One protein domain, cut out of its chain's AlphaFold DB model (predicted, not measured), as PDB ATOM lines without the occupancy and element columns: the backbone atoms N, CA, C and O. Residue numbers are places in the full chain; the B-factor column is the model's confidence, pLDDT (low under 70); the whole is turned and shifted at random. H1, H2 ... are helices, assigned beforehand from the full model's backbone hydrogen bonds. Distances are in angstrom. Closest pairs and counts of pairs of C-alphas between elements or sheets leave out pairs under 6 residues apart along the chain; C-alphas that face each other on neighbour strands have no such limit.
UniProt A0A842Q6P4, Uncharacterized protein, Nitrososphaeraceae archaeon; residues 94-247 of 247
ATOM      1  N   PRO A  94      -5.584 -15.350 -62.437       88.62
ATOM      2  CA  PRO A  94      -4.407 -16.000 -63.010       88.62
ATOM      3  C   PRO A  94      -3.233 -16.045 -62.008       88.62
ATOM      4  O   PRO A  94      -2.983 -15.033 -61.341       88.62
ATOM      5  N   PRO A  95      -2.462 -17.149 -61.923       88.31
ATOM      6  CA  PRO A  95      -1.244 -17.226 -61.105       88.31
ATOM      7  C   PRO A  95      -0.217 -16.137 -61.427       88.31
ATOM      8  O   PRO A  95       0.463 -15.625 -60.537       88.31
ATOM      9  N   GLU A  96      -0.163 -15.703 -62.687       89.88
ATOM     10  CA  GLU A  96       0.707 -14.628 -63.163       89.88
ATOM     11  C   GLU A  96       0.452 -13.306 -62.427       89.88
ATOM     12  O   GLU A  96       1.361 -12.479 -62.329       89.88
ATOM     13  N   LEU A  97      -0.750 -13.108 -61.870       93.12
ATOM     14  CA  LEU A  97      -1.067 -11.947 -61.042       93.12
ATOM     15  C   LEU A  97      -0.166 -11.883 -59.800       93.12
ATOM     16  O   LEU A  97       0.347 -10.812 -59.480       93.12
ATOM     17  N   LEU A  98       0.059 -13.022 -59.137       95.31
ATOM     18  CA  LEU A  98       0.877 -13.102 -57.921       95.31
ATOM     19  C   LEU A  98       2.345 -12.783 -58.206       95.31
ATOM     20  O   LEU A  98       3.013 -12.141 -57.398       95.31
ATOM     21  N   ILE A  99       2.839 -13.196 -59.374       94.25
ATOM     22  CA  ILE A  99       4.209 -12.916 -59.816       94.25
ATOM     23  C   ILE A  99       4.359 -11.452 -60.230       94.25
ATOM     24  O   ILE A  99       5.327 -10.792 -59.854       94.25
ATOM     25  N   LYS A 100       3.392 -10.927 -60.993       92.38
ATOM     26  CA  LYS A 100       3.417  -9.557 -61.521       92.38
ATOM     27  C   LYS A 100       3.446  -8.500 -60.417       92.38
ATOM     28  O   LYS A 100       4.075  -7.463 -60.605       92.38
ATOM     29  N   TYR A 101       2.766  -8.752 -59.300       94.38
ATOM     30  CA  TYR A 101       2.659  -7.818 -58.178       94.38
ATOM     31  C   TYR A 101       3.414  -8.298 -56.937       94.38
ATOM     32  O   TYR A 101       3.028  -7.960 -55.823       94.38
ATOM     33  N   LYS A 102       4.487  -9.077 -57.108       94.69
ATOM     34  CA  LYS A 102       5.215  -9.670 -55.981       94.69
ATOM     35  C   LYS A 102       5.722  -8.665 -54.942       94.69
ATOM     36  O   LYS A 102       5.724  -8.975 -53.760       94.69
ATOM     37  N   ASP A 103       6.075  -7.464 -55.394       94.25
ATOM     38  CA  ASP A 103       6.590  -6.376 -54.558       94.25
ATOM     39  C   ASP A 103       5.448  -5.503 -53.990       94.25
ATOM     40  O   ASP A 103       5.682  -4.429 -53.445       94.25
ATOM     41  N   ASN A 104       4.182  -5.906 -54.169       95.00
ATOM     42  CA  ASN A 104       3.060  -5.243 -53.517       95.00
ATOM     43  C   ASN A 104       2.975  -5.674 -52.053       95.00
ATOM     44  O   ASN A 104       2.990  -6.870 -51.762       95.00
ATOM     45  N   ILE A 105       2.751  -4.706 -51.163       94.62
ATOM     46  CA  ILE A 105       2.730  -4.915 -49.712       94.62
ATOM     47  C   ILE A 105       1.792  -6.043 -49.259       94.62
ATOM     48  O   ILE A 105       2.114  -6.756 -48.315       94.62
ATOM     49  N   VAL A 106       0.658  -6.265 -49.938       95.50
ATOM     50  CA  VAL A 106      -0.266  -7.360 -49.591       95.50
ATOM     51  C   VAL A 106       0.400  -8.718 -49.809       95.50
ATOM     52  O   VAL A 106       0.316  -9.590 -48.950       95.50
ATOM     53  N   LEU A 107       1.087  -8.906 -50.936       97.06
ATOM     54  CA  LEU A 107       1.755 -10.169 -51.254       97.06
ATOM     55  C   LEU A 107       3.085 -10.320 -50.520       97.06
ATOM     56  O   LEU A 107       3.399 -11.419 -50.066       97.06
ATOM     57  N   GLU A 108       3.829  -9.229 -50.366       96.38
ATOM     58  CA  GLU A 108       5.062  -9.180 -49.581       96.38
ATOM     59  C   GLU A 108       4.811  -9.534 -48.109       96.38
ATOM     60  O   GLU A 108       5.645 -10.187 -47.492       96.38
ATOM     61  N   THR A 109       3.642  -9.172 -47.569       95.31
ATOM     62  CA  THR A 109       3.260  -9.483 -46.182       95.31
ATOM     63  C   THR A 109       2.618 -10.862 -46.043       95.31
ATOM     64  O   THR A 109       2.900 -11.577 -45.090       95.31
ATOM     65  N   LEU A 110       1.720 -11.250 -46.954       96.94
ATOM     66  CA  LEU A 110       0.882 -12.438 -46.745       96.94
ATOM     67  C   LEU A 110       1.412 -13.698 -47.430       96.94
ATOM     68  O   LEU A 110       1.144 -14.793 -46.943       96.94
ATOM     69  N   LEU A 111       2.106 -13.578 -48.564       97.69
ATOM     70  CA  LEU A 111       2.470 -14.728 -49.401       97.69
ATOM     71  C   LEU A 111       3.973 -14.986 -49.409       97.69
ATOM     72  O   LEU A 111       4.423 -16.076 -49.060       97.69
ATOM     73  N   TYR A 112       4.750 -13.986 -49.811       97.69
ATOM     74  CA  TYR A 112       6.177 -14.153 -50.042       97.69
ATOM     75  C   TYR A 112       7.031 -14.385 -48.789       97.69
ATOM     76  O   TYR A 112       8.122 -14.919 -48.972       97.69
ATOM     77  N   PRO A 113       6.602 -14.144 -47.534       97.50
ATOM     78  CA  PRO A 113       7.366 -14.627 -46.383       97.50
ATOM     79  C   PRO A 113       7.449 -16.158 -46.320       97.50
ATOM     80  O   PRO A 113       8.368 -16.695 -45.712       97.50
ATOM     81  N   TYR A 114       6.508 -16.856 -46.966       97.94
ATOM     82  CA  TYR A 114       6.329 -18.302 -46.844       97.94
ATOM     83  C   TYR A 114       6.686 -19.090 -48.103       97.94
ATOM     84  O   TYR A 114       6.797 -20.308 -48.027       97.94
ATOM     85  N   PHE A 115       6.844 -18.423 -49.247       98.00
ATOM     86  CA  PHE A 115       7.147 -19.077 -50.518       98.00
ATOM     87  C   PHE A 115       8.118 -18.247 -51.344       98.00
ATOM     88  O   PHE A 115       8.046 -17.013 -51.389       98.00
ATOM     89  N   GLU A 116       9.001 -18.935 -52.049       97.38
ATOM     90  CA  GLU A 116       9.843 -18.338 -53.069       97.38
ATOM     91  C   GLU A 116       9.065 -18.049 -54.354       97.38
ATOM     92  O   GLU A 116       8.062 -18.681 -54.695       97.38
ATOM     93  N   GLN A 117       9.564 -17.080 -55.124       95.50
ATOM     94  CA  GLN A 117       8.948 -16.694 -56.390       95.50
ATOM     95  C   GLN A 117       8.875 -17.861 -57.382       95.50
ATOM     96  O   GLN A 117       7.885 -17.984 -58.105       95.50
ATOM     97  N   GLU A 118       9.898 -18.718 -57.421       95.25
ATOM     98  CA  GLU A 118       9.929 -19.853 -58.343       95.25
ATOM     99  C   GLU A 118       8.861 -20.902 -57.997       95.25
ATOM    100  O   GLU A 118       8.234 -21.460 -58.900       95.25
ATOM    101  N   THR A 119       8.565 -21.086 -56.707       96.38
ATOM    102  CA  THR A 119       7.482 -21.953 -56.225       96.38
ATOM    103  C   THR A 119       6.119 -21.480 -56.703       96.38
ATOM    104  O   THR A 119       5.340 -22.264 -57.243       96.38
ATOM    105  N   ILE A 120       5.842 -20.178 -56.579       96.31
ATOM    106  CA  ILE A 120       4.587 -19.592 -57.074       96.31
ATOM    107  C   ILE A 120       4.507 -19.683 -58.602       96.31
ATOM    108  O   ILE A 120       3.451 -19.983 -59.150       96.31
ATOM    109  N   LYS A 121       5.620 -19.461 -59.307       94.56
ATOM    110  CA  LYS A 121       5.660 -19.457 -60.776       94.56
ATOM    111  C   LYS A 121       5.359 -20.830 -61.378       94.56
ATOM    112  O   LYS A 121       4.778 -20.906 -62.457       94.56
ATOM    113  N   ARG A 122       5.764 -21.904 -60.699       94.12
ATOM    114  CA  ARG A 122       5.580 -23.294 -61.144       94.12
ATOM    115  C   ARG A 122       4.434 -24.003 -60.414       94.12
ATOM    116  O   ARG A 122       4.376 -25.229 -60.420       94.12
ATOM    117  N   SER A 123       3.527 -23.245 -59.797       91.94
ATOM    118  CA  SER A 123       2.407 -23.787 -59.032       91.94
ATOM    119  C   SER A 123       1.524 -24.727 -59.853       91.94
ATOM    120  O   SER A 123       1.098 -24.371 -60.955       91.94
ATOM    121  N   THR A 124       1.134 -25.861 -59.272       93.25
ATOM    122  CA  THR A 124       0.030 -26.671 -59.806       93.25
ATOM    123  C   THR A 124      -1.314 -26.002 -59.537       93.25
ATOM    124  O   THR A 124      -1.449 -25.163 -58.641       93.25
ATOM    125  N   ALA A 125      -2.353 -26.395 -60.279       90.38
ATOM    126  CA  ALA A 125      -3.702 -25.861 -60.087       90.38
ATOM    127  C   ALA A 125      -4.222 -26.081 -58.652       90.38
ATOM    128  O   ALA A 125      -4.885 -25.211 -58.080       90.38
ATOM    129  N   ARG A 126      -3.893 -27.229 -58.046       90.56
ATOM    130  CA  ARG A 126      -4.296 -27.575 -56.679       90.56
ATOM    131  C   ARG A 126      -3.576 -26.724 -55.632       90.56
ATOM    132  O   ARG A 126      -4.232 -26.193 -54.727       90.56
ATOM    133  N   PHE A 127      -2.260 -26.554 -55.775       94.81
ATOM    134  CA  PHE A 127      -1.484 -25.644 -54.934       94.81
ATOM    135  C   PHE A 127      -2.037 -24.220 -55.034       94.81
ATOM    136  O   PHE A 127      -2.389 -23.603 -54.030       94.81
ATOM    137  N   TYR A 128      -2.217 -23.737 -56.263       94.88
ATOM    138  CA  TYR A 128      -2.691 -22.389 -56.542       94.88
ATOM    139  C   TYR A 128      -4.086 -22.101 -55.962       94.88
ATOM    140  O   TYR A 128      -4.313 -21.055 -55.349       94.88
ATOM    141  N   SER A 129      -5.016 -23.052 -56.084       94.19
ATOM    142  CA  SER A 129      -6.341 -22.967 -55.456       94.19
ATOM    143  C   SER A 129      -6.240 -22.828 -53.932       94.19
ATOM    144  O   SER A 129      -6.949 -22.030 -53.315       94.19
ATOM    145  N   THR A 130      -5.296 -23.542 -53.316       95.94
ATOM    146  CA  THR A 130      -5.054 -23.472 -51.869       95.94
ATOM    147  C   THR A 130      -4.495 -22.114 -51.449       95.94
ATOM    148  O   THR A 130      -4.985 -21.541 -50.474       95.94
ATOM    149  N   ILE A 131      -3.547 -21.561 -52.212       96.88
ATOM    150  CA  ILE A 131      -3.020 -20.204 -52.005       96.88
ATOM    151  C   ILE A 131      -4.123 -19.149 -52.152       96.88
ATOM    152  O   ILE A 131      -4.245 -18.260 -51.312       96.88
ATOM    153  N   THR A 132      -4.977 -19.281 -53.167       96.56
ATOM    154  CA  THR A 132      -6.088 -18.348 -53.414       96.56
ATOM    155  C   THR A 132      -7.079 -18.331 -52.248       96.56
ATOM    156  O   THR A 132      -7.484 -17.263 -51.788       96.56
ATOM    157  N   GLN A 133      -7.430 -19.507 -51.713       96.62
ATOM    158  CA  GLN A 133      -8.284 -19.628 -50.525       96.62
ATOM    159  C   GLN A 133      -7.645 -19.005 -49.280       96.62
ATOM    160  O   GLN A 133      -8.338 -18.368 -48.489       96.62
ATOM    161  N   TYR A 134      -6.340 -19.194 -49.095       97.88
ATOM    162  CA  TYR A 134      -5.600 -18.603 -47.984       97.88
ATOM    163  C   TYR A 134      -5.581 -17.069 -48.055       97.88
ATOM    164  O   TYR A 134      -5.947 -16.410 -47.081       97.88
ATOM    165  N   LEU A 135      -5.238 -16.500 -49.215       98.00
ATOM    166  CA  LEU A 135      -5.208 -15.048 -49.412       98.00
ATOM    167  C   LEU A 135      -6.581 -14.418 -49.172       98.00
ATOM    168  O   LEU A 135      -6.673 -13.372 -48.528       98.00
ATOM    169  N   ARG A 136      -7.651 -15.084 -49.618       97.25
ATOM    170  CA  ARG A 136      -9.022 -14.655 -49.335       97.25
ATOM    171  C   ARG A 136      -9.304 -14.592 -47.835       97.25
ATOM    172  O   ARG A 136      -9.756 -13.553 -47.369       97.25
ATOM    173  N   LYS A 137      -9.007 -15.658 -47.082       97.25
ATOM    174  CA  LYS A 137      -9.226 -15.697 -45.621       97.25
ATOM    175  C   LYS A 137      -8.454 -14.606 -44.885       97.25
ATOM    176  O   LYS A 137      -8.985 -13.986 -43.963       97.25
ATOM    177  N   CYS A 138      -7.223 -14.339 -45.320       97.69
ATOM    178  CA  CYS A 138      -6.433 -13.234 -44.787       97.69
ATOM    179  C   CYS A 138      -7.131 -11.894 -45.043       97.69
ATOM    180  O   CYS A 138      -7.303 -11.108 -44.118       97.69
ATOM    181  N   CYS A 139      -7.602 -11.651 -46.270       96.44
ATOM    182  CA  CYS A 139      -8.309 -10.413 -46.602       96.44
ATOM    183  C   CYS A 139      -9.650 -10.278 -45.860       96.44
ATOM    184  O   CYS A 139      -9.977  -9.184 -45.410       96.44
ATOM    185  N   GLU A 140     -10.403 -11.368 -45.688       95.56
ATOM    186  CA  GLU A 140     -11.639 -11.406 -44.886       95.56
ATOM    187  C   GLU A 140     -11.375 -10.997 -43.429       95.56
ATOM    188  O   GLU A 140     -12.073 -10.138 -42.892       95.56
ATOM    189  N   THR A 141     -10.333 -11.564 -42.815       96.50
ATOM    190  CA  THR A 141      -9.942 -11.285 -41.422       96.50
ATOM    191  C   THR A 141      -9.457  -9.845 -41.253       96.50
ATOM    192  O   THR A 141      -9.886  -9.138 -40.338       96.50
ATOM    193  N   THR A 142      -8.618  -9.373 -42.181       95.69
ATOM    194  CA  THR A 142      -8.166  -7.978 -42.220       95.69
ATOM    195  C   THR A 142      -9.348  -7.028 -42.338       95.69
ATOM    196  O   THR A 142      -9.436  -6.073 -41.574       95.69
ATOM    197  N   LEU A 143     -10.288  -7.292 -43.248       93.50
ATOM    198  CA  LEU A 143     -11.453  -6.435 -43.442       93.50
ATOM    199  C   LEU A 143     -12.355  -6.395 -42.205       93.50
ATOM    200  O   LEU A 143     -12.765  -5.315 -41.793       93.50
ATOM    201  N   TYR A 144     -12.624  -7.547 -41.590       92.25
ATOM    202  CA  TYR A 144     -13.395  -7.616 -40.348       92.25
ATOM    203  C   TYR A 144     -12.750  -6.790 -39.225       92.25
ATOM    204  O   TYR A 144     -13.429  -6.043 -38.516       92.25
ATOM    205  N   THR A 145     -11.425  -6.871 -39.104       92.50
ATOM    206  CA  THR A 145     -10.688  -6.096 -38.101       92.50
ATOM    207  C   THR A 145     -10.713  -4.601 -38.418       92.50
ATOM    208  O   THR A 145     -10.913  -3.792 -37.517       92.50
ATOM    209  N   LEU A 146     -10.588  -4.211 -39.691       91.06
ATOM    210  CA  LEU A 146     -10.712  -2.809 -40.110       91.06
ATOM    211  C   LEU A 146     -12.107  -2.239 -39.821       91.06
ATOM    212  O   LEU A 146     -12.207  -1.124 -39.310       91.06
ATOM    213  N   ASP A 147     -13.169  -2.997 -40.099       90.06
ATOM    214  CA  ASP A 147     -14.552  -2.606 -39.793       90.06
ATOM    215  C   ASP A 147     -14.745  -2.409 -38.270       90.06
ATOM    216  O   ASP A 147     -15.395  -1.454 -37.828       90.06
ATOM    217  N   THR A 148     -14.107  -3.258 -37.458       89.00
ATOM    218  CA  THR A 148     -14.111  -3.162 -35.987       89.00
ATOM    219  C   THR A 148     -13.339  -1.936 -35.493       89.00
ATOM    220  O   THR A 148     -13.859  -1.161 -34.690       89.00
ATOM    221  N   ILE A 149     -12.131  -1.704 -36.016       88.81
ATOM    222  CA  ILE A 149     -11.288  -0.542 -35.686       88.81
ATOM    223  C   ILE A 149     -12.018   0.767 -35.996       88.81
ATOM    224  O   ILE A 149     -12.033   1.668 -35.163       88.81
ATOM    225  N   ARG A 150     -12.681   0.865 -37.155       86.38
ATOM    226  CA  ARG A 150     -13.456   2.057 -37.551       86.38
ATOM    227  C   ARG A 150     -14.614   2.369 -36.610       86.38
ATOM    228  O   ARG A 150     -14.989   3.527 -36.470       86.38
ATOM    229  N   SER A 151     -15.168   1.340 -35.979       85.06
ATOM    230  CA  SER A 151     -16.280   1.459 -35.035       85.06
ATOM    231  C   SER A 151     -15.812   1.698 -33.591       85.06
ATOM    232  O   SER A 151     -16.643   1.886 -32.704       85.06
ATOM    233  N   THR A 152     -14.497   1.685 -33.338       85.06
ATOM    234  CA  THR A 152     -13.905   1.754 -31.997       85.06
ATOM    235  C   THR A 152     -13.381   3.167 -31.701       85.06
ATOM    236  O   THR A 152     -12.497   3.646 -32.406       85.06
ATOM    237  N   PRO A 153     -13.875   3.853 -30.651       77.75
ATOM    238  CA  PRO A 153     -13.470   5.229 -30.344       77.75
ATOM    239  C   PRO A 153     -12.150   5.337 -29.560       77.75
ATOM    240  O   PRO A 153     -11.557   6.413 -29.507       77.75
ATOM    241  N   ASN A 154     -11.691   4.253 -28.929       85.69
ATOM    242  CA  ASN A 154     -10.521   4.237 -28.049       85.69
ATOM    243  C   ASN A 154      -9.254   3.764 -28.785       85.69
ATOM    244  O   ASN A 154      -9.234   2.695 -29.390       85.69
ATOM    245  N   VAL A 155      -8.171   4.537 -28.683       79.81
ATOM    246  CA  VAL A 155      -6.883   4.259 -29.341       79.81
ATOM    247  C   VAL A 155      -6.186   3.016 -28.776       79.81
ATOM    248  O   VAL A 155      -5.551   2.284 -29.536       79.81
ATOM    249  N   GLU A 156      -6.309   2.741 -27.474       80.00
ATOM    250  CA  GLU A 156      -5.716   1.538 -26.866       80.00
ATOM    251  C   GLU A 156      -6.351   0.262 -27.429       80.00
ATOM    252  O   GLU A 156      -5.645  -0.679 -27.806       80.00
ATOM    253  N   ASP A 157      -7.674   0.279 -27.595       83.50
ATOM    254  CA  ASP A 157      -8.427  -0.828 -28.179       83.50
ATOM    255  C   ASP A 157      -8.039  -1.046 -29.650       83.50
ATOM    256  O   ASP A 157      -7.867  -2.187 -30.072       83.50
ATOM    257  N   ILE A 158      -7.785   0.020 -30.422       85.88
ATOM    258  CA  ILE A 158      -7.264  -0.088 -31.801       85.88
ATOM    259  C   ILE A 158      -5.906  -0.805 -31.825       85.88
ATOM    260  O   ILE A 158      -5.673  -1.671 -32.673       85.88
ATOM    261  N   GLY A 159      -5.010  -0.471 -30.891       87.00
ATOM    262  CA  GLY A 159      -3.714  -1.138 -30.757       87.00
ATOM    263  C   GLY A 159      -3.850  -2.629 -30.432       87.00
ATOM    264  O   GLY A 159      -3.114  -3.450 -30.984       87.00
ATOM    265  N   MET A 160      -4.815  -2.993 -29.585       89.00
ATOM    266  CA  MET A 160      -5.122  -4.392 -29.275       89.00
ATOM    267  C   MET A 160      -5.678  -5.138 -30.495       89.00
ATOM    268  O   MET A 160      -5.212  -6.235 -30.798       89.00
ATOM    269  N   GLN A 161      -6.602  -4.523 -31.240       89.69
ATOM    270  CA  GLN A 161      -7.166  -5.093 -32.469       89.69
ATOM    271  C   GLN A 161      -6.093  -5.321 -33.543       89.69
ATOM    272  O   GLN A 161      -6.086  -6.357 -34.203       89.69
ATOM    273  N   ALA A 162      -5.141  -4.396 -33.693       88.81
ATOM    274  CA  ALA A 162      -4.034  -4.562 -34.633       88.81
ATOM    275  C   ALA A 162      -3.132  -5.759 -34.275       88.81
ATOM    276  O   ALA A 162      -2.756  -6.527 -35.159       88.81
ATOM    277  N   LYS A 163      -2.827  -5.953 -32.983       91.94
ATOM    278  CA  LYS A 163      -2.073  -7.128 -32.509       91.94
ATOM    279  C   LYS A 163      -2.854  -8.427 -32.698       91.94
ATOM    280  O   LYS A 163      -2.269  -9.437 -33.078       91.94
ATOM    281  N   GLN A 164      -4.165  -8.398 -32.456       94.12
ATOM    282  CA  GLN A 164      -5.025  -9.553 -32.700       94.12
ATOM    283  C   GLN A 164      -5.039  -9.926 -34.186       94.12
ATOM    284  O   GLN A 164      -4.885 -11.097 -34.517       94.12
ATOM    285  N   LEU A 165      -5.122  -8.939 -35.083       94.88
ATOM    286  CA  LEU A 165      -5.035  -9.177 -36.521       94.88
ATOM    287  C   LEU A 165      -3.707  -9.832 -36.913       94.88
ATOM    288  O   LEU A 165      -3.703 -10.781 -37.691       94.88
ATOM    289  N   GLU A 166      -2.582  -9.346 -36.388       94.69
ATOM    290  CA  GLU A 166      -1.271  -9.950 -36.647       94.69
ATOM    291  C   GLU A 166      -1.231 -11.419 -36.198       94.69
ATOM    292  O   GLU A 166      -0.786 -12.290 -36.950       94.69
ATOM    293  N   PHE A 167      -1.770 -11.706 -35.010       95.00
ATOM    294  CA  PHE A 167      -1.901 -13.068 -34.501       95.00
ATOM    295  C   PHE A 167      -2.778 -13.946 -35.409       95.00
ATOM    296  O   PHE A 167      -2.365 -15.045 -35.787       95.00
ATOM    297  N   ASP A 168      -3.953 -13.458 -35.814       96.44
ATOM    298  CA  ASP A 168      -4.897 -14.202 -36.654       96.44
ATOM    299  C   ASP A 168      -4.328 -14.472 -38.057       96.44
ATOM    300  O   ASP A 168      -4.468 -15.575 -38.592       96.44
ATOM    301  N   LEU A 169      -3.632 -13.497 -38.654       97.06
ATOM    302  CA  LEU A 169      -2.929 -13.680 -39.927       97.06
ATOM    303  C   LEU A 169      -1.795 -14.707 -39.800       97.06
ATOM    304  O   LEU A 169      -1.649 -15.571 -40.671       97.06
ATOM    305  N   GLY A 170      -1.047 -14.674 -38.694       95.94
ATOM    306  CA  GLY A 170      -0.059 -15.700 -38.363       95.94
ATOM    307  C   GLY A 170      -0.682 -17.090 -38.186       95.94
ATOM    308  O   GLY A 170      -0.083 -18.097 -38.562       95.94
ATOM    309  N   TRP A 171      -1.908 -17.175 -37.669       95.56
ATOM    310  CA  TRP A 171      -2.635 -18.439 -37.583       95.56
ATOM    311  C   TRP A 171      -3.045 -18.969 -38.961       95.56
ATOM    312  O   TRP A 171      -2.858 -20.153 -39.256       95.56
ATOM    313  N   HIS A 172      -3.539 -18.100 -39.848       97.69
ATOM    314  CA  HIS A 172      -3.903 -18.500 -41.211       97.69
ATOM    315  C   HIS A 172      -2.717 -19.077 -41.988       97.69
ATOM    316  O   HIS A 172      -2.899 -20.048 -42.729       97.69
ATOM    317  N   SER A 173      -1.508 -18.533 -41.813       97.19
ATOM    318  CA  SER A 173      -0.313 -19.047 -42.497       97.19
ATOM    319  C   SER A 173       0.119 -20.414 -41.962       97.19
ATOM    320  O   SER A 173       0.478 -21.301 -42.739       97.19
ATOM    321  N   LYS A 174      -0.024 -20.659 -40.656       95.50
ATOM    322  CA  LYS A 174       0.203 -21.984 -40.055       95.50
ATOM    323  C   LYS A 174      -0.803 -23.018 -40.554       95.50
ATOM    324  O   LYS A 174      -0.415 -24.121 -40.938       95.50
ATOM    325  N   VAL A 175      -2.084 -22.648 -40.621       96.00
ATOM    326  CA  VAL A 175      -3.137 -23.497 -41.199       96.00
ATOM    327  C   VAL A 175      -2.835 -23.814 -42.666       96.00
ATOM    328  O   VAL A 175      -3.029 -24.954 -43.095       96.00
ATOM    329  N   LEU A 176      -2.329 -22.844 -43.435       97.38
ATOM    330  CA  LEU A 176      -1.862 -23.075 -44.800       97.38
ATOM    331  C   LEU A 176      -0.717 -24.095 -44.836       97.38
ATOM    332  O   LEU A 176      -0.811 -25.070 -45.584       97.38
ATOM    333  N   GLY A 177       0.326 -23.903 -44.022       96.25
ATOM    334  CA  GLY A 177       1.468 -24.816 -43.937       96.25
ATOM    335  C   GLY A 177       1.039 -26.246 -43.603       96.25
ATOM    336  O   GLY A 177       1.383 -27.180 -44.325       96.25
ATOM    337  N   PHE A 178       0.190 -26.413 -42.586       94.38
ATOM    338  CA  PHE A 178      -0.378 -27.713 -42.223       94.38
ATOM    339  C   PHE A 178      -1.187 -28.333 -43.369       94.38
ATOM    340  O   PHE A 178      -0.995 -29.500 -43.714       94.38
ATOM    341  N   LYS A 179      -2.070 -27.551 -44.005       94.69
ATOM    342  CA  LYS A 179      -2.893 -28.026 -45.124       94.69
ATOM    343  C   LYS A 179      -2.029 -28.501 -46.289       94.69
ATOM    344  O   LYS A 179      -2.336 -29.544 -46.860       94.69
ATOM    345  N   LEU A 180      -0.966 -27.774 -46.629       95.25
ATOM    346  CA  LEU A 180      -0.027 -28.163 -47.682       95.25
ATOM    347  C   LEU A 180       0.784 -29.410 -47.298       95.25
ATOM    348  O   LEU A 180       0.936 -30.304 -48.127       95.25
ATOM    349  N   ALA A 181       1.221 -29.529 -46.042       92.44
ATOM    350  CA  ALA A 181       1.911 -30.721 -45.544       92.44
ATOM    351  C   ALA A 181       1.047 -31.984 -45.682       92.44
ATOM    352  O   ALA A 181       1.492 -33.009 -46.196       92.44
ATOM    353  N   VAL A 182      -0.218 -31.894 -45.261       91.06
ATOM    354  CA  VAL A 182      -1.189 -32.986 -45.393       91.06
ATOM    355  C   VAL A 182      -1.482 -33.261 -46.865       91.06
ATOM    356  O   VAL A 182      -1.533 -34.418 -47.270       91.06
ATOM    357  N   MET A 183      -1.653 -32.213 -47.674       90.06
ATOM    358  CA  MET A 183      -1.955 -32.309 -49.103       90.06
ATOM    359  C   MET A 183      -0.907 -33.106 -49.883       90.06
ATOM    360  O   MET A 183      -1.282 -33.964 -50.680       90.06
ATOM    361  N   TYR A 184       0.373 -32.826 -49.638       90.38
ATOM    362  CA  TYR A 184       1.507 -33.425 -50.346       90.38
ATOM    363  C   TYR A 184       2.100 -34.650 -49.635       90.38
ATOM    364  O   TYR A 184       3.171 -35.141 -50.001       90.38
ATOM    365  N   ASN A 185       1.387 -35.194 -48.645       85.69
ATOM    366  CA  ASN A 185       1.645 -36.540 -48.152       85.69
ATOM    367  C   ASN A 185       1.303 -37.559 -49.256       85.69
ATOM    368  O   ASN A 185       0.272 -37.439 -49.918       85.69
ATOM    369  N   GLU A 186       2.150 -38.569 -49.446       74.69
ATOM    370  CA  GLU A 186       2.056 -39.563 -50.526       74.69
ATOM    371  C   GLU A 186       0.680 -40.217 -50.614       74.69
ATOM    372  O   GLU A 186       0.095 -40.279 -51.696       74.69
ATOM    373  N   SER A 187       0.103 -40.603 -49.474       71.69
ATOM    374  CA  SER A 187      -1.241 -41.186 -49.440       71.69
ATOM    375  C   SER A 187      -2.305 -40.214 -49.964       71.69
ATOM    376  O   SER A 187      -3.192 -40.609 -50.716       71.69
ATOM    377  N   ASN A 188      -2.198 -38.926 -49.636       76.31
ATOM    378  CA  ASN A 188      -3.186 -37.917 -50.023       76.31
ATOM    379  C   ASN A 188      -3.024 -37.422 -51.463       76.31
ATOM    380  O   ASN A 188      -4.004 -36.950 -52.041       76.31
ATOM    381  N   MET A 189      -1.836 -37.557 -52.058       77.62
ATOM    382  CA  MET A 189      -1.640 -37.325 -53.492       77.62
ATOM    383  C   MET A 189      -2.330 -38.416 -54.326       77.62
ATOM    384  O   MET A 189      -2.963 -38.113 -55.337       77.62
ATOM    385  N   LEU A 190      -2.282 -39.672 -53.860       66.19
ATOM    386  CA  LEU A 190      -2.906 -40.825 -54.524       66.19
ATOM    387  C   LEU A 190      -4.439 -40.843 -54.390       66.19
ATOM    388  O   LEU A 190      -5.135 -41.254 -55.321       66.19
ATOM    389  N   ILE A 191      -4.976 -40.384 -53.254       61.59
ATOM    390  CA  ILE A 191      -6.418 -40.433 -52.950       61.59
ATOM    391  C   ILE A 191      -7.220 -39.364 -53.703       61.59
ATOM    392  O   ILE A 191      -8.408 -39.551 -53.939       61.59
ATOM    393  N   THR A 192      -6.616 -38.247 -54.115       58.69
ATOM    394  CA  THR A 192      -7.380 -37.084 -54.601       58.69
ATOM    395  C   THR A 192      -8.067 -37.200 -55.955       58.69
ATOM    396  O   THR A 192      -8.809 -36.290 -56.314       58.69
ATOM    397  N   ASN A 193      -7.892 -38.303 -56.682       57.16
ATOM    398  CA  ASN A 193      -8.538 -38.510 -57.979       57.16
ATOM    399  C   ASN A 193      -9.244 -39.875 -58.064       57.16
ATOM    400  O   ASN A 193      -8.930 -40.664 -58.958       57.16
ATOM    401  N   PRO A 194     -10.211 -40.177 -57.172       54.94
ATOM    402  CA  PRO A 194     -10.911 -41.461 -57.195       54.94
ATOM    403  C   PRO A 194     -11.867 -41.580 -58.397       54.94
ATOM    404  O   PRO A 194     -12.276 -42.678 -58.750       54.94
ATOM    405  N   ASN A 195     -12.186 -40.453 -59.050       56.47
ATOM    406  CA  ASN A 195     -13.180 -40.349 -60.122       56.47
ATOM    407  C   ASN A 195     -12.573 -40.156 -61.521       56.47
ATOM    408  O   ASN A 195     -13.311 -39.839 -62.451       56.47
ATOM    409  N   VAL A 196     -11.253 -40.286 -61.694       64.50
ATOM    410  CA  VAL A 196     -10.635 -40.246 -63.028       64.50
ATOM    411  C   VAL A 196     -10.631 -41.676 -63.578       64.50
ATOM    412  O   VAL A 196      -9.842 -42.488 -63.107       64.50
ATOM    413  N   PRO A 197     -11.490 -42.015 -64.557       64.31
ATOM    414  CA  PRO A 197     -11.647 -43.395 -65.026       64.31
ATOM    415  C   PRO A 197     -10.452 -43.898 -65.852       64.31
ATOM    416  O   PRO A 197     -10.383 -45.079 -66.168       64.31
ATOM    417  N   ASN A 198      -9.531 -43.008 -66.234       79.06
ATOM    418  CA  ASN A 198      -8.370 -43.318 -67.060       79.06
ATOM    419  C   ASN A 198      -7.096 -43.360 -66.203       79.06
ATOM    420  O   ASN A 198      -6.647 -42.325 -65.702       79.06
ATOM    421  N   ASP A 199      -6.486 -44.536 -66.092       77.75
ATOM    422  CA  ASP A 199      -5.262 -44.739 -65.314       77.75
ATOM    423  C   ASP A 199      -4.085 -43.887 -65.811       77.75
ATOM    424  O   ASP A 199      -3.343 -43.344 -64.994       77.75
ATOM    425  N   ASN A 200      -3.971 -43.635 -67.120       81.88
ATOM    426  CA  ASN A 200      -2.923 -42.758 -67.657       81.88
ATOM    427  C   ASN A 200      -3.095 -41.308 -67.181       81.88
ATOM    428  O   ASN A 200      -2.118 -40.623 -66.886       81.88
ATOM    429  N   ALA A 201      -4.340 -40.836 -67.065       79.44
ATOM    430  CA  ALA A 201      -4.620 -39.502 -66.544       79.44
ATOM    431  C   ALA A 201      -4.359 -39.417 -65.030       79.44
ATOM    432  O   ALA A 201      -3.901 -38.383 -64.545       79.44
ATOM    433  N   ARG A 202      -4.596 -40.503 -64.279       78.81
ATOM    434  CA  ARG A 202      -4.248 -40.583 -62.850       78.81
ATOM    435  C   ARG A 202      -2.738 -40.517 -62.632       78.81
ATOM    436  O   ARG A 202      -2.306 -39.772 -61.757       78.81
ATOM    437  N   ILE A 203      -1.962 -41.246 -63.437       82.75
ATOM    438  CA  ILE A 203      -0.493 -41.231 -63.386       82.75
ATOM    439  C   ILE A 203       0.030 -39.826 -63.696       82.75
ATOM    440  O   ILE A 203       0.768 -39.270 -62.890       82.75
ATOM    441  N   ALA A 204      -0.431 -39.203 -64.785       84.62
ATOM    442  CA  ALA A 204       0.002 -37.855 -65.154       84.62
ATOM    443  C   ALA A 204      -0.315 -36.810 -64.065       84.62
ATOM    444  O   ALA A 204       0.509 -35.951 -63.760       84.62
ATOM    445  N   LEU A 205      -1.495 -36.882 -63.437       82.88
ATOM    446  CA  LEU A 205      -1.844 -35.990 -62.324       82.88
ATOM    447  C   LEU A 205      -0.966 -36.232 -61.092       82.88
ATOM    448  O   LEU A 205      -0.582 -35.276 -60.421       82.88
ATOM    449  N   TYR A 206      -0.645 -37.492 -60.793       85.62
ATOM    450  CA  TYR A 206       0.267 -37.828 -59.704       85.62
ATOM    451  C   TYR A 206       1.674 -37.277 -59.958       85.62
ATOM    452  O   TYR A 206       2.251 -36.681 -59.055       85.62
ATOM    453  N   GLU A 207       2.204 -37.424 -61.174       88.44
ATOM    454  CA  GLU A 207       3.512 -36.880 -61.559       88.44
ATOM    455  C   GLU A 207       3.561 -35.360 -61.369       88.44
ATOM    456  O   GLU A 207       4.475 -34.852 -60.722       88.44
ATOM    457  N   VAL A 208       2.525 -34.646 -61.820       90.38
ATOM    458  CA  VAL A 208       2.413 -33.189 -61.649       90.38
ATOM    459  C   VAL A 208       2.405 -32.779 -60.170       90.38
ATOM    460  O   VAL A 208       3.096 -31.834 -59.784       90.38
ATOM    461  N   GLU A 209       1.648 -33.466 -59.311       90.88
ATOM    462  CA  GLU A 209       1.631 -33.138 -57.877       90.88
ATOM    463  C   GLU A 209       2.916 -33.583 -57.156       90.88
ATOM    464  O   GLU A 209       3.352 -32.922 -56.212       90.88
ATOM    465  N   ASN A 210       3.572 -34.647 -57.620       91.31
ATOM    466  CA  ASN A 210       4.868 -35.077 -57.102       91.31
ATOM    467  C   ASN A 210       5.991 -34.090 -57.471       91.31
ATOM    468  O   ASN A 210       6.876 -33.815 -56.653       91.31
ATOM    469  N   ASP A 211       5.929 -33.492 -58.660       92.62
ATOM    470  CA  ASP A 211       6.814 -32.395 -59.052       92.62
ATOM    471  C   ASP A 211       6.615 -31.176 -58.145       92.62
ATOM    472  O   ASP A 211       7.594 -30.576 -57.694       92.62
ATOM    473  N   MET A 212       5.365 -30.848 -57.796       94.81
ATOM    474  CA  MET A 212       5.072 -29.775 -56.842       94.81
ATOM    475  C   MET A 212       5.603 -30.082 -55.443       94.81
ATOM    476  O   MET A 212       6.208 -29.214 -54.816       94.81
ATOM    477  N   LYS A 213       5.442 -31.321 -54.957       95.12
ATOM    478  CA  LYS A 213       6.039 -31.773 -53.690       95.12
ATOM    479  C   LYS A 213       7.560 -31.593 -53.705       95.12
ATOM    480  O   LYS A 213       8.128 -31.103 -52.733       95.12
ATOM    481  N   THR A 214       8.206 -31.955 -54.813       94.88
ATOM    482  CA  THR A 214       9.660 -31.818 -54.999       94.88
ATOM    483  C   THR A 214      10.103 -30.357 -55.075       94.88
ATOM    484  O   THR A 214      11.209 -30.022 -54.661       94.88
ATOM    485  N   LEU A 215       9.260 -29.481 -55.621       95.75
ATOM    486  CA  LEU A 215       9.509 -28.045 -55.637       95.75
ATOM    487  C   LEU A 215       9.405 -27.457 -54.227       95.75
ATOM    488  O   LEU A 215      10.313 -26.757 -53.794       95.75
ATOM    489  N   LEU A 216       8.346 -27.806 -53.494       96.25
ATOM    490  CA  LEU A 216       8.125 -27.365 -52.118       96.25
ATOM    491  C   LEU A 216       9.236 -27.824 -51.170       96.25
ATOM    492  O   LEU A 216       9.662 -27.052 -50.320       96.25
ATOM    493  N   SER A 217       9.756 -29.045 -51.327       95.44
ATOM    494  CA  SER A 217      10.849 -29.539 -50.477       95.44
ATOM    495  C   SER A 217      12.185 -28.815 -50.682       95.44
ATOM    496  O   SER A 217      13.096 -28.999 -49.878       95.44
ATOM    497  N   LYS A 218      12.306 -28.014 -51.747       97.00
ATOM    498  CA  LYS A 218      13.478 -27.188 -52.069       97.00
ATOM    499  C   LYS A 218      13.254 -25.697 -51.803       97.00
ATOM    500  O   LYS A 218      14.173 -24.921 -52.026       97.00
ATOM    501  N   ASP A 219      12.053 -25.301 -51.390       97.94
ATOM    502  CA  ASP A 219      11.723 -23.917 -51.056       97.94
ATOM    503  C   ASP A 219      12.053 -23.668 -49.581       97.94
ATOM    504  O   ASP A 219      11.351 -24.143 -48.683       97.94
ATOM    505  N   ASP A 220      13.125 -22.920 -49.325       98.19
ATOM    506  CA  ASP A 220      13.618 -22.687 -47.965       98.19
ATOM    507  C   ASP A 220      12.580 -21.963 -47.091       98.19
ATOM    508  O   ASP A 220      12.442 -22.260 -45.899       98.19
ATOM    509  N   ARG A 221      11.790 -21.048 -47.674       98.12
ATOM    510  CA  ARG A 221      10.748 -20.303 -46.944       98.12
ATOM    511  C   ARG A 221       9.610 -21.224 -46.532       98.12
ATOM    512  O   ARG A 221       9.156 -21.175 -45.384       98.12
ATOM    513  N   PHE A 222       9.193 -22.101 -47.438       97.69
ATOM    514  CA  PHE A 222       8.167 -23.089 -47.141       97.69
ATOM    515  C   PHE A 222       8.655 -24.097 -46.100       97.69
ATOM    516  O   PHE A 222       7.929 -24.408 -45.154       97.69
ATOM    517  N   MET A 223       9.899 -24.567 -46.211       97.50
ATOM    518  CA  MET A 223      10.472 -25.491 -45.233       97.50
ATOM    519  C   MET A 223      10.548 -24.869 -43.831       97.50
ATOM    520  O   MET A 223      10.190 -25.530 -42.854       97.50
ATOM    521  N   CYS A 224      10.897 -23.585 -43.719       97.69
ATOM    522  CA  CYS A 224      10.826 -22.845 -42.455       97.69
ATOM    523  C   CYS A 224       9.400 -22.782 -41.877       97.69
ATOM    524  O   CYS A 224       9.213 -22.994 -40.672       97.69
ATOM    525  N   LEU A 225       8.384 -22.540 -42.715       96.88
ATOM    526  CA  LEU A 225       6.983 -22.567 -42.284       96.88
ATOM    527  C   LEU A 225       6.596 -23.949 -41.738       96.88
ATOM    528  O   LEU A 225       6.000 -24.045 -40.667       96.88
ATOM    529  N   ILE A 226       6.969 -25.022 -42.435       95.88
ATOM    530  CA  ILE A 226       6.655 -26.397 -42.028       95.88
ATOM    531  C   ILE A 226       7.317 -26.765 -40.701       95.88
ATOM    532  O   ILE A 226       6.667 -27.357 -39.840       95.88
ATOM    533  N   LEU A 227       8.580 -26.386 -40.503       95.94
ATOM    534  CA  LEU A 227       9.271 -26.601 -39.231       95.94
ATOM    535  C   LEU A 227       8.595 -25.847 -38.082       95.94
ATOM    536  O   LEU A 227       8.447 -26.402 -36.993       95.94
ATOM    537  N   THR A 228       8.128 -24.623 -38.339       95.31
ATOM    538  CA  THR A 228       7.377 -23.824 -37.360       95.31
ATOM    539  C   THR A 228       6.061 -24.505 -36.987       95.31
ATOM    540  O   THR A 228       5.794 -24.724 -35.808       95.31
ATOM    541  N   VAL A 229       5.273 -24.920 -37.984       94.56
ATOM    542  CA  VAL A 229       3.998 -25.627 -37.773       94.56
ATOM    543  C   VAL A 229       4.207 -26.932 -37.008       94.56
ATOM    544  O   VAL A 229       3.462 -27.223 -36.075       94.56
ATOM    545  N   LYS A 230       5.229 -27.713 -37.378       94.00
ATOM    546  CA  LYS A 230       5.562 -28.966 -36.697       94.00
ATOM    547  C   LYS A 230       5.881 -28.720 -35.225       94.00
ATOM    548  O   LYS A 230       5.320 -29.400 -34.372       94.00
ATOM    549  N   LYS A 231       6.749 -27.745 -34.940       94.75
ATOM    550  CA  LYS A 231       7.141 -27.400 -33.572       94.75
ATOM    551  C   LYS A 231       5.928 -27.003 -32.732       94.75
ATOM    552  O   LYS A 231       5.733 -27.563 -31.663       94.75
ATOM    553  N   GLU A 232       5.088 -26.095 -33.224       90.69
ATOM    554  CA  GLU A 232       3.912 -25.647 -32.468       90.69
ATOM    555  C   GLU A 232       2.901 -26.768 -32.221       90.69
ATOM    556  O   GLU A 232       2.290 -26.833 -31.155       90.69
ATOM    557  N   PHE A 233       2.744 -27.681 -33.181       88.88
ATOM    558  CA  PHE A 233       1.895 -28.851 -32.997       88.88
ATOM    559  C   PHE A 233       2.450 -29.798 -31.923       88.88
ATOM    560  O   PHE A 233       1.696 -30.285 -31.080       88.88
ATOM    561  N   GLU A 234       3.760 -30.052 -31.929       91.56
ATOM    562  CA  GLU A 234       4.432 -30.865 -30.907       91.56
ATOM    563  C   GLU A 234       4.370 -30.210 -29.519       91.56
ATOM    564  O   GLU A 234       4.138 -30.902 -28.526       91.56
ATOM    565  N   ASP A 235       4.543 -28.890 -29.442       92.00
ATOM    566  CA  ASP A 235       4.423 -28.104 -28.211       92.00
ATOM    567  C   ASP A 235       2.998 -28.212 -27.645       92.00
ATOM    568  O   ASP A 235       2.817 -28.688 -26.522       92.00
ATOM    569  N   GLY A 236       1.976 -27.913 -28.455       89.38
ATOM    570  CA  GLY A 236       0.577 -27.998 -28.030       89.38
ATOM    571  C   GLY A 236       0.136 -29.419 -27.660       89.38
ATOM    572  O   GLY A 236      -0.612 -29.618 -26.702       89.38
ATOM    573  N   TYR A 237       0.624 -30.444 -28.367       89.38
ATOM    574  CA  TYR A 237       0.342 -31.837 -28.014       89.38
ATOM    575  C   TYR A 237       0.946 -32.227 -26.657       89.38
ATOM    576  O   TYR A 237       0.292 -32.910 -25.864       89.38
ATOM    577  N   ARG A 238       2.175 -31.777 -26.365       92.44
ATOM    578  CA  ARG A 238       2.818 -32.002 -25.061       92.44
ATOM    579  C   ARG A 238       2.049 -31.330 -23.930       92.44
ATOM    580  O   ARG A 238       1.741 -32.003 -22.951       92.44
ATOM    581  N   GLU A 239       1.653 -30.071 -24.107       92.12
ATOM    582  CA  GLU A 239       0.838 -29.343 -23.126       92.12
ATOM    583  C   GLU A 239      -0.463 -30.091 -22.794       92.12
ATOM    584  O   GLU A 239      -0.809 -30.264 -21.625       92.12
ATOM    585  N   LEU A 240      -1.158 -30.619 -23.808       90.44
ATOM    586  CA  LEU A 240      -2.382 -31.402 -23.610       90.44
ATOM    587  C   LEU A 240      -2.139 -32.717 -22.854       90.44
ATOM    588  O   LEU A 240      -2.965 -33.114 -22.026       90.44
ATOM    589  N   ILE A 241      -1.025 -33.405 -23.123       90.69
ATOM    590  CA  ILE A 241      -0.647 -34.618 -22.386       90.69
ATOM    591  C   ILE A 241      -0.341 -34.291 -20.927       90.69
ATOM    592  O   ILE A 241      -0.783 -35.020 -20.037       90.69
ATOM    593  N   ASP A 242       0.409 -33.225 -20.675       90.81
ATOM    594  CA  ASP A 242       0.829 -32.860 -19.326       90.81
ATOM    595  C   ASP A 242      -0.368 -32.399 -18.483       90.81
ATOM    596  O   ASP A 242      -0.518 -32.831 -17.338       90.81
ATOM    597  N   LEU A 243      -1.320 -31.675 -19.085       87.38
ATOM    598  CA  LEU A 243      -2.618 -31.364 -18.471       87.38
ATOM    599  C   LEU A 243      -3.432 -32.615 -18.113       87.38
ATOM    600  O   LEU A 243      -4.188 -32.606 -17.142       87.38
ATOM    601  N   LYS A 244      -3.298 -33.696 -18.891       81.50
ATOM    602  CA  LYS A 244      -3.970 -34.972 -18.618       81.50
ATOM    603  C   LYS A 244      -3.288 -35.769 -17.501       81.50
ATOM    604  O   LYS A 244      -3.973 -36.525 -16.824       81.50
ATOM    605  N   LYS A 245      -1.972 -35.622 -17.319       78.56
ATOM    606  CA  LYS A 245      -1.196 -36.283 -16.250       78.56
ATOM    607  C   LYS A 245      -1.261 -35.548 -14.908       78.56
ATOM    608  O   LYS A 245      -0.989 -36.158 -13.883       78.56
ATOM    609  N   GLY A 246      -1.577 -34.252 -14.922       62.28
ATOM    610  CA  GLY A 246      -1.782 -33.429 -13.725       62.28
ATOM    611  C   GLY A 246      -3.196 -33.492 -13.125       62.28
ATOM    612  O   GLY A 246      -3.480 -32.729 -12.204       62.28
ATOM    613  N   LYS A 247      -4.075 -34.356 -13.649       51.62
ATOM    614  CA  LYS A 247      -5.388 -34.713 -13.087       51.62
ATOM    615  C   LYS A 247      -5.358 -36.145 -12.576       51.62
ATOM    616  O   LYS A 247      -6.100 -36.413 -11.609       51.62
TER     617      LYS A 247
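Overview. This is residues 94 to 247 of the 247 residues of an uncharacterized protein of Nitrososphaeraceae archaeon (UniProt A0A842Q6P4). What does one see first? A long helical hairpin, H4 and H5, makes the larger part of the body, with the short helices H1 to H3 along one side; a smaller hairpin, H6 and H7, at one end carries the length on, and the two C-alphas farthest apart are those of Asn 154, between H4 and H5, and Asn 200 in H7, 61.9 A. H8 packs with its residues 222 to 229 on residues 174 to 181 of H5, about perpendicular to it, and residues 234 to 247 stick out. What is it made of? The printed part has 154 residues with eight named helices, H1 to H8 in order, and no named strand: all helix. It is loose, with a radius of gyration of the C-alphas of 18.9 A and spans of 62 by 52 by 30 A.

Arrangement. What comes first? H1, residues 96 to 100, touches H3, residues 117 to 121, with the closest C-alphas, Ile 99 and Lys 121, 6.8 A apart. H2, residues 105 to 110, is close to but not clearly touching H4, residues 125 to 150; the closest C-alphas, Leu 110 and Leu 135, are 7.1 A apart. How do the hairpins run? H4 and H5, residues 155 to 183, touch, opposite ways at a shallow tilt of 13 degrees; the closest C-alphas, Ile 149 and Ile 158, are 5.6 A apart. H6, residues 186 to 191, touches residues 206 to 210 alone of H7, residues 199 to 216; the closest C-alphas, Met 189 and Tyr 206, are 6.5 A apart. And H8? H8, residues 220 to 245, touches H5 about perpendicular, at 80 degrees, closest at the C-alphas of Lys 174 and Val 229, 5.7 A. In H1 to H8 every O i to N i+4 pair is within hydrogen-bond range.

Along the chain. Where are the ends? C-alpha 96 of H1 is at (0.707, -14.628, -63.163), and C-alpha 245 of H8 at (-1.196, -36.283, -16.250). How long are the helices? H4 measures 37.2 A, H5 41.9 A, H7 25.6 A and H8 37.6 A.

Size, cuts and confidence. Is it unbroken? The printed part has no cut and no long link. Where is confidence low? Residues 190 to 197 and 246 to 247 are under 70 in pLDDT.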